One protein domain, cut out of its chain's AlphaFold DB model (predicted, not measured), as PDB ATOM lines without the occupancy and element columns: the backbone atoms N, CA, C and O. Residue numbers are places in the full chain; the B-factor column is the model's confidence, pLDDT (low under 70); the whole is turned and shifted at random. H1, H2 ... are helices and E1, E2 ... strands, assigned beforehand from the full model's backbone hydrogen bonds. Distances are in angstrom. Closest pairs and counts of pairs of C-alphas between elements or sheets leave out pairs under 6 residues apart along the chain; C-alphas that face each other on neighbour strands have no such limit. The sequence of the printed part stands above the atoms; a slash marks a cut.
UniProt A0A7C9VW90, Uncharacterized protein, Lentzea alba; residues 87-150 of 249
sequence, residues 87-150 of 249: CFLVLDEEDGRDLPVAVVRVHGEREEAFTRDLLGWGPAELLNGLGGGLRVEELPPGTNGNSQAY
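What this domain is: This is residues 87 to 150 of the 249 residues of an uncharacterized protein of Lentzea alba (UniProt A0A7C9VW90). A strongly twisted antiparallel sheet, E3 E2 E1 E4, has the short helix H1 over one face, while the long loop from E3 to E4 arches over the other with residues 124 to 130. The 64 printed residues run E1, E2, E3, E4, H1, mostly strand, with under half in named elements. The whole is compact, radius of gyration of the C-alphas 10.8 A, spanning 29 by 23 by 23 A.

Where its parts are: E1, residues 87 to 92, spans 16.8 A from C-alpha 87 at (37.720, -35.120, -42.860). E2, 102 to 107, and E3, 110 to 115, each span 16.2 A; E4, 134 to 138, spans 13.4 A. H1, 146 to 150, spans 6.0 A, ending at C-alpha 150 (46.618, -45.314, -40.123).

How they stand to each other: E1, E2 and E3 form a meander, each strand the antiparallel neighbour of the one before; with E4 beside E1 this is a Greek key. Within hydrogen-bond range are N 88 and O 104 of the neighbours E1 and E2, 2.8 A apart, N 105 and O 112 of the neighbours E2 and E3, 2.8 A apart, and N 89 and O 137 of the neighbours E1 and E4, 2.8 A apart. H1, its O i to N i+4 pair within range, is over E2 at a height over the sheet of 8.9 A; their closest C-alphas, Val 103 and Ala 149, are 5.9 A apart.

The domain as a whole: The farthest C-alphas, Glu 94 and Gly 108, are 30.8 A apart. The printed part has no cut; E3 to E4 is a long link of 18 residues. No printed residue is under 70 in pLDDT.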
ATOM      1  N   CYS A  87      36.677 -34.260 -42.328       96.56
ATOM      2  CA  CYS A  87      37.720 -35.120 -42.860       96.56
ATOM      3  C   CYS A  87      37.342 -35.601 -44.252       96.56
ATOM      4  O   CYS A  87      36.183 -35.903 -44.517       96.56
ATOM      5  N   PHE A  88      38.334 -35.705 -45.123       97.69
ATOM      6  CA  PHE A  88      38.166 -36.042 -46.524       97.69
ATOM      7  C   PHE A  88      39.192 -37.089 -46.939       97.69
ATOM      8  O   PHE A  88      40.322 -37.108 -46.448       97.69
ATOM      9  N   LEU A  89      38.804 -37.947 -47.874       97.81
ATOM     10  CA  LEU A  89      39.726 -38.757 -48.650       97.81
ATOM     11  C   LEU A  89      39.963 -38.074 -49.990       97.81
ATOM     12  O   LEU A  89      39.007 -37.744 -50.691       97.81
ATOM     13  N   VAL A  90      41.230 -37.908 -50.352       97.19
ATOM     14  CA  VAL A  90      41.638 -37.530 -51.706       97.19
ATOM     15  C   VAL A  90      42.018 -38.812 -52.423       97.19
ATOM     16  O   VAL A  90      42.903 -39.539 -51.968       97.19
ATOM     17  N   LEU A  91      41.320 -39.119 -53.510       96.62
ATOM     18  CA  LEU A  91      41.463 -40.360 -54.262       96.62
ATOM     19  C   LEU A  91      41.865 -40.030 -55.699       96.62
ATOM     20  O   LEU A  91      41.361 -39.061 -56.263       96.62
ATOM     21  N   ASP A  92      42.706 -40.862 -56.297       94.06
ATOM     22  CA  ASP A  92      42.868 -40.911 -57.750       94.06
ATOM     23  C   ASP A  92      41.913 -41.971 -58.346       94.06
ATOM     24  O   ASP A  92      41.239 -42.717 -57.617       94.06
ATOM     25  N   GLU A  93      41.788 -41.989 -59.673       88.75
ATOM     26  CA  GLU A  93      40.925 -42.944 -60.381       88.75
ATOM     27  C   GLU A  93      41.480 -44.378 -60.388       88.75
ATOM     28  O   GLU A  93      40.692 -45.322 -60.427       88.75
ATOM     29  N   GLU A  94      42.803 -44.553 -60.325       89.00
ATOM     30  CA  GLU A  94      43.469 -45.855 -60.473       89.00
ATOM     31  C   GLU A  94      43.453 -46.684 -59.175       89.00
ATOM     32  O   GLU A  94      43.047 -47.846 -59.176       89.00
ATOM     33  N   ASP A  95      43.865 -46.089 -58.057       87.44
ATOM     34  CA  ASP A  95      43.958 -46.716 -56.735       87.44
ATOM     35  C   ASP A  95      42.628 -46.649 -55.962       87.44
ATOM     36  O   ASP A  95      42.313 -47.511 -55.127       87.44
ATOM     37  N   GLY A  96      41.835 -45.599 -56.198       88.62
ATOM     38  CA  GLY A  96      40.573 -45.366 -55.504       88.62
ATOM     39  C   GLY A  96      40.705 -45.398 -53.972       88.62
ATOM     40  O   GLY A  96      41.642 -44.858 -53.391       88.62
ATOM     41  N   ARG A  97      39.731 -46.017 -53.284       89.50
ATOM     42  CA  ARG A  97      39.699 -46.088 -51.807       89.50
ATOM     43  C   ARG A  97      40.712 -47.058 -51.204       89.50
ATOM     44  O   ARG A  97      40.925 -47.009 -49.992       89.50
ATOM     45  N   ASP A  98      41.283 -47.972 -51.991       90.25
ATOM     46  CA  ASP A  98      42.223 -48.939 -51.429       90.25
ATOM     47  C   ASP A  98      43.514 -48.240 -51.004       90.25
ATOM     48  O   ASP A  98      44.020 -48.479 -49.908       90.25
ATOM     49  N   LEU A  99      43.993 -47.299 -51.808       93.12
ATOM     50  CA  LEU A  99      45.138 -46.486 -51.460       93.12
ATOM     51  C   LEU A  99      44.801 -45.018 -51.737       93.12
ATOM     52  O   LEU A  99      45.098 -44.539 -52.819       93.12
ATOM     53  N   PRO A 100      44.187 -44.272 -50.801       95.44
ATOM     54  CA  PRO A 100      43.969 -42.843 -51.006       95.44
ATOM     55  C   PRO A 100      45.296 -42.102 -51.254       95.44
ATOM     56  O   PRO A 100      46.356 -42.499 -50.762       95.44
ATOM     57  N   VAL A 101      45.250 -41.014 -52.022       95.81
ATOM     58  CA  VAL A 101      46.381 -40.087 -52.220       95.81
ATOM     59  C   VAL A 101      46.683 -39.352 -50.916       95.81
ATOM     60  O   VAL A 101      47.844 -39.204 -50.524       95.81
ATOM     61  N   ALA A 102      45.630 -38.930 -50.218       97.06
ATOM     62  CA  ALA A 102      45.740 -38.296 -48.918       97.06
ATOM     63  C   ALA A 102      44.486 -38.510 -48.069       97.06
ATOM     64  O   ALA A 102      43.381 -38.718 -48.578       97.06
ATOM     65  N   VAL A 103      44.665 -38.390 -46.758       97.69
ATOM     66  CA  VAL A 103      43.584 -38.105 -45.816       97.69
ATOM     67  C   VAL A 103      43.750 -36.662 -45.377       97.69
ATOM     68  O   VAL A 103      44.809 -36.292 -44.879       97.69
ATOM     69  N   VAL A 104      42.722 -35.849 -45.576       97.56
ATOM     70  CA  VAL A 104      42.733 -34.424 -45.248       97.56
ATOM     71  C   VAL A 104      41.786 -34.179 -44.089       97.56
ATOM     72  O   VAL A 104      40.710 -34.769 -44.034       97.56
ATOM     73  N   ARG A 105      42.167 -33.310 -43.157       96.19
ATOM     74  CA  ARG A 105      41.290 -32.836 -42.089       96.19
ATOM     75  C   ARG A 105      41.330 -31.317 -42.018       96.19
ATOM     76  O   ARG A 105      42.398 -30.716 -42.085       96.19
ATOM     77  N   VAL A 106      40.159 -30.714 -41.872       94.25
ATOM     78  CA  VAL A 106      39.974 -29.263 -41.856       94.25
ATOM     79  C   VAL A 106      39.440 -28.840 -40.493       94.25
ATOM     80  O   VAL A 106      38.360 -29.265 -40.076       94.25
ATOM     81  N   HIS A 107      40.214 -27.998 -39.809       87.38
ATOM     82  CA  HIS A 107      39.913 -27.394 -38.511       87.38
ATOM     83  C   HIS A 107      39.659 -25.896 -38.705       87.38
ATOM     84  O   HIS A 107      40.592 -25.091 -38.686       87.38
ATOM     85  N   GLY A 108      38.401 -25.512 -38.931       86.44
ATOM     86  CA  GLY A 108      38.076 -24.136 -39.321       86.44
ATOM     87  C   GLY A 108      38.699 -23.799 -40.678       86.44
ATOM     88  O   GLY A 108      38.363 -24.433 -41.671       86.44
ATOM     89  N   GLU A 109      39.618 -22.832 -40.712       86.81
ATOM     90  CA  GLU A 109      40.358 -22.434 -41.925       86.81
ATOM     91  C   GLU A 109      41.671 -23.206 -42.124       86.81
ATOM     92  O   GLU A 109      42.313 -23.089 -43.164       86.81
ATOM     93  N   ARG A 110      42.100 -23.997 -41.132       90.75
ATOM     94  CA  ARG A 110      43.361 -24.739 -41.198       90.75
ATOM     95  C   ARG A 110      43.144 -26.120 -41.792       90.75
ATOM     96  O   ARG A 110      42.421 -26.937 -41.223       90.75
ATOM     97  N   GLU A 111      43.859 -26.411 -42.867       94.62
ATOM     98  CA  GLU A 111      43.910 -27.733 -43.477       94.62
ATOM     99  C   GLU A 111      45.205 -28.471 -43.087       94.62
ATOM    100  O   GLU A 111      46.303 -27.907 -43.060       94.62
ATOM    101  N   GLU A 112      45.067 -29.754 -42.753       96.38
ATOM    102  CA  GLU A 112      46.180 -30.679 -42.561       96.38
ATOM    103  C   GLU A 112      45.963 -31.941 -43.389       96.38
ATOM    104  O   GLU A 112      44.841 -32.443 -43.484       96.38
ATOM    105  N   ALA A 113      47.042 -32.502 -43.926       97.19
ATOM    106  CA  ALA A 113      46.996 -33.728 -44.704       97.19
ATOM    107  C   ALA A 113      47.984 -34.777 -44.190       97.19
ATOM    108  O   ALA A 113      49.073 -34.461 -43.707       97.19
ATOM    109  N   PHE A 114      47.582 -36.034 -44.331       96.81
ATOM    110  CA  PHE A 114      48.425 -37.216 -44.242       96.81
ATOM    111  C   PHE A 114      48.511 -37.812 -45.650       96.81
ATOM    112  O   PHE A 114      47.489 -38.248 -46.187       96.81
ATOM    113  N   THR A 115      49.689 -37.797 -46.276       95.75
ATOM    114  CA  THR A 115      49.853 -38.122 -47.709       95.75
ATOM    115  C   THR A 115      50.702 -39.375 -47.923       95.75
ATOM    116  O   THR A 115      51.264 -39.940 -46.986       95.75
ATOM    117  N   ARG A 116      50.815 -39.836 -49.176       92.19
ATOM    118  CA  ARG A 116      51.695 -40.970 -49.521       92.19
ATOM    119  C   ARG A 116      53.187 -40.685 -49.314       92.19
ATOM    120  O   ARG A 116      53.969 -41.609 -49.064       92.19
ATOM    121  N   ASP A 117      53.568 -39.418 -49.397       88.12
ATOM    122  CA  ASP A 117      54.957 -38.971 -49.277       88.12
ATOM    123  C   ASP A 117      55.290 -38.512 -47.857       88.12
ATOM    124  O   ASP A 117      56.423 -38.657 -47.399       88.12
ATOM    125  N   LEU A 118      54.280 -38.027 -47.130       79.50
ATOM    126  CA  LEU A 118      54.383 -37.578 -45.750       79.50
ATOM    127  C   LEU A 118      53.674 -38.582 -44.841       79.50
ATOM    128  O   LEU A 118      52.457 -38.545 -44.675       79.50
ATOM    129  N   LEU A 119      54.452 -39.457 -44.199       83.62
ATOM    130  CA  LEU A 119      53.961 -40.410 -43.194       83.62
ATOM    131  C   LEU A 119      53.702 -39.733 -41.833       83.62
ATOM    132  O   LEU A 119      54.102 -40.248 -40.791       83.62
ATOM    133  N   GLY A 120      53.067 -38.561 -41.855       91.00
ATOM    134  CA  GLY A 120      52.720 -37.747 -40.698       91.00
ATOM    135  C   GLY A 120      51.747 -36.634 -41.088       91.00
ATOM    136  O   GLY A 120      51.687 -36.229 -42.247       91.00
ATOM    137  N   TRP A 121      50.980 -36.141 -40.114       94.62
ATOM    138  CA  TRP A 121      50.106 -34.985 -40.319       94.62
ATOM    139  C   TRP A 121      50.938 -33.713 -40.494       94.62
ATOM    140  O   TRP A 121      51.754 -33.387 -39.631       94.62
ATOM    141  N   GLY A 122      50.695 -32.973 -41.573       93.88
ATOM    142  CA  GLY A 122      51.320 -31.676 -41.821       93.88
ATOM    143  C   GLY A 122      50.337 -30.660 -42.405       93.88
ATOM    144  O   GLY A 122      49.293 -31.066 -42.915       93.88
ATOM    145  N   PRO A 123      50.642 -29.350 -42.333       94.56
ATOM    146  CA  PRO A 123      49.869 -28.319 -43.025       94.56
ATOM    147  C   PRO A 123      49.771 -28.609 -44.527       94.56
ATOM    148  O   PRO A 123      50.749 -29.061 -45.127       94.56
ATOM    149  N   ALA A 124      48.612 -28.342 -45.124       93.69
ATOM    150  CA  ALA A 124      48.365 -28.580 -46.542       93.69
ATOM    151  C   ALA A 124      47.352 -27.582 -47.124       93.69
ATOM    152  O   ALA A 124      46.626 -26.935 -46.379       93.69
ATOM    153  N   GLU A 125      47.311 -27.477 -48.453       93.75
ATOM    154  CA  GLU A 125      46.299 -26.728 -49.219       93.75
ATOM    155  C   GLU A 125      45.768 -27.591 -50.383       93.75
ATOM    156  O   GLU A 125      45.541 -27.123 -51.500       93.75
ATOM    157  N   LEU A 126      45.629 -28.898 -50.146       92.88
ATOM    158  CA  LEU A 126      45.244 -29.881 -51.154       92.88
ATOM    159  C   LEU A 126      43.832 -29.641 -51.675       92.88
ATOM    160  O   LEU A 126      43.630 -29.780 -52.876       92.88
ATOM    161  N   LEU A 127      42.865 -29.275 -50.824       94.06
ATOM    162  CA  LEU A 127      41.468 -29.148 -51.260       94.06
ATOM    163  C   LEU A 127      41.245 -27.965 -52.211       94.06
ATOM    164  O   LEU A 127      40.382 -28.043 -53.085       94.06
ATOM    165  N   ASN A 128      42.040 -26.901 -52.082       90.81
ATOM    166  CA  ASN A 128      41.954 -25.716 -52.943       90.81
ATOM    167  C   ASN A 128      42.684 -25.890 -54.288       90.81
ATOM    168  O   ASN A 128      42.445 -25.120 -55.215       90.81
ATOM    169  N   GLY A 129      43.572 -26.882 -54.398       86.06
ATOM    170  CA  GLY A 129      44.486 -27.064 -55.530       86.06
ATOM    171  C   GLY A 129      44.305 -28.370 -56.302       86.06
ATOM    172  O   GLY A 129      45.244 -28.814 -56.962       86.06
ATOM    173  N   LEU A 130      43.145 -29.022 -56.204       88.00
ATOM    174  CA  LEU A 130      42.919 -30.316 -56.851       88.00
ATOM    175  C   LEU A 130      42.988 -30.195 -58.377       88.00
ATOM    176  O   LEU A 130      42.156 -29.543 -59.008       88.00
ATOM    177  N   GLY A 131      43.987 -30.849 -58.966       83.06
ATOM    178  CA  GLY A 131      44.102 -31.001 -60.413       83.06
ATOM    179  C   GLY A 131      43.060 -31.967 -60.989       83.06
ATOM    180  O   GLY A 131      42.383 -32.699 -60.264       83.06
ATOM    181  N   GLY A 132      42.957 -31.997 -62.320       82.94
ATOM    182  CA  GLY A 132      42.117 -32.974 -63.015       82.94
ATOM    183  C   GLY A 132      42.567 -34.410 -62.721       82.94
ATOM    184  O   GLY A 132      43.756 -34.705 -62.797       82.94
ATOM    185  N   GLY A 133      41.616 -35.287 -62.382       87.44
ATOM    186  CA  GLY A 133      41.850 -36.712 -62.093       87.44
ATOM    187  C   GLY A 133      41.813 -37.092 -60.609       87.44
ATOM    188  O   GLY A 133      41.808 -38.277 -60.285       87.44
ATOM    189  N   LEU A 134      41.743 -36.112 -59.701       94.25
ATOM    190  CA  LEU A 134      41.522 -36.365 -58.278       94.25
ATOM    191  C   LEU A 134      40.052 -36.151 -57.912       94.25
ATOM    192  O   LEU A 134      39.426 -35.175 -58.325       94.25
ATOM    193  N   ARG A 135      39.512 -37.047 -57.085       94.88
ATOM    194  CA  ARG A 135      38.181 -36.916 -56.479       94.88
ATOM    195  C   ARG A 135      38.297 -36.793 -54.966       94.88
ATOM    196  O   ARG A 135      39.185 -37.381 -54.347       94.88
ATOM    197  N   VAL A 136      37.361 -36.063 -54.372       96.81
ATOM    198  CA  VAL A 136      37.266 -35.893 -52.920       96.81
ATOM    199  C   VAL A 136      36.016 -36.568 -52.415       96.81
ATOM    200  O   VAL A 136      34.929 -36.369 -52.954       96.81
ATOM    201  N   GLU A 137      36.167 -37.324 -51.339       96.88
ATOM    202  CA  GLU A 137      35.045 -37.906 -50.622       96.88
ATOM    203  C   GLU A 137      35.093 -37.470 -49.161       96.88
ATOM    204  O   GLU A 137      36.064 -37.735 -48.453       96.88
ATOM    205  N   GLU A 138      34.043 -36.789 -48.701       97.12
ATOM    206  CA  GLU A 138      33.908 -36.416 -47.293       97.12
ATOM    207  C   GLU A 138      33.583 -37.655 -46.445       97.12
ATOM    208  O   GLU A 138      32.728 -38.476 -46.790       97.12
ATOM    209  N   LEU A 139      34.299 -37.806 -45.333       95.50
ATOM    210  CA  LEU A 139      34.065 -38.855 -44.350       95.50
ATOM    211  C   LEU A 139      32.843 -38.516 -43.481       95.50
ATOM    212  O   LEU A 139      32.497 -37.344 -43.329       95.50
ATOM    213  N   PRO A 140      32.199 -39.521 -42.855       91.12
ATOM    214  CA  PRO A 140      31.052 -39.282 -41.989       91.12
ATOM    215  C   PRO A 140      31.341 -38.243 -40.890       91.12
ATOM    216  O   PRO A 140      32.435 -38.270 -40.306       91.12
ATOM    217  N   PRO A 141      30.367 -37.376 -40.549       81.94
ATOM    218  CA  PRO A 141      30.522 -36.387 -39.486       81.94
ATOM    219  C   PRO A 141      31.005 -37.008 -38.171       81.94
ATOM    220  O   PRO A 141      30.547 -38.078 -37.770       81.94
ATOM    221  N   GLY A 142      31.928 -36.326 -37.489       77.44
ATOM    222  CA  GLY A 142      32.535 -36.803 -36.241       77.44
ATOM    223  C   GLY A 142      33.755 -37.714 -36.424       77.44
ATOM    224  O   GLY A 142      34.428 -38.023 -35.442       77.44
ATOM    225  N   THR A 143      34.088 -38.109 -37.657       86.75
ATOM    226  CA  THR A 143      35.342 -38.821 -37.955       86.75
ATOM    227  C   THR A 143      36.523 -37.847 -37.901       86.75
ATOM    228  O   THR A 143      36.437 -36.756 -38.446       86.75
ATOM    229  N   ASN A 144      37.646 -38.242 -37.287       89.31
ATOM    230  CA  ASN A 144      38.860 -37.407 -37.179       89.31
ATOM    231  C   ASN A 144      39.965 -37.752 -38.202       89.31
ATOM    232  O   ASN A 144      41.065 -37.204 -38.134       89.31
ATOM    233  N   GLY A 145      39.695 -38.698 -39.107       94.19
ATOM    234  CA  GLY A 145      40.606 -39.151 -40.160       94.19
ATOM    235  C   GLY A 145      41.730 -40.087 -39.697       94.19
ATOM    236  O   GLY A 145      42.435 -40.637 -40.542       94.19
ATOM    237  N   ASN A 146      41.907 -40.329 -38.392       94.88
ATOM    238  CA  ASN A 146      43.050 -41.101 -37.887       94.88
ATOM    239  C   ASN A 146      43.030 -42.565 -38.342       94.88
ATOM    240  O   ASN A 146      44.074 -43.103 -38.695       94.88
ATOM    241  N   SER A 147      41.859 -43.209 -38.368       94.38
ATOM    242  CA  SER A 147      41.739 -44.602 -38.828       94.38
ATOM    243  C   SER A 147      42.123 -44.739 -40.308       94.38
ATOM    244  O   SER A 147      42.870 -45.638 -40.695       94.38
ATOM    245  N   GLN A 148      41.688 -43.787 -41.137       96.88
ATOM    246  CA  GLN A 148      42.012 -43.735 -42.558       96.88
ATOM    247  C   GLN A 148      43.501 -43.446 -42.780       96.88
ATOM    248  O   GLN A 148      44.130 -44.121 -43.593       96.88
ATOM    249  N   ALA A 149      44.078 -42.503 -42.028       96.81
ATOM    250  CA  ALA A 149      45.506 -42.195 -42.086       96.81
ATOM    251  C   ALA A 149      46.357 -43.398 -41.649       96.81
ATOM    252  O   ALA A 149      47.361 -43.714 -42.287       96.81
ATOM    253  N   TYR A 150      45.922 -44.124 -40.614       96.31
ATOM    254  CA  TYR A 150      46.618 -45.314 -40.123       96.31
ATOM    255  C   TYR A 150      46.590 -46.427 -41.168       96.31
ATOM    256  O   TYR A 150      47.629 -46.995 -41.505       96.31
TER     257      TYR A 150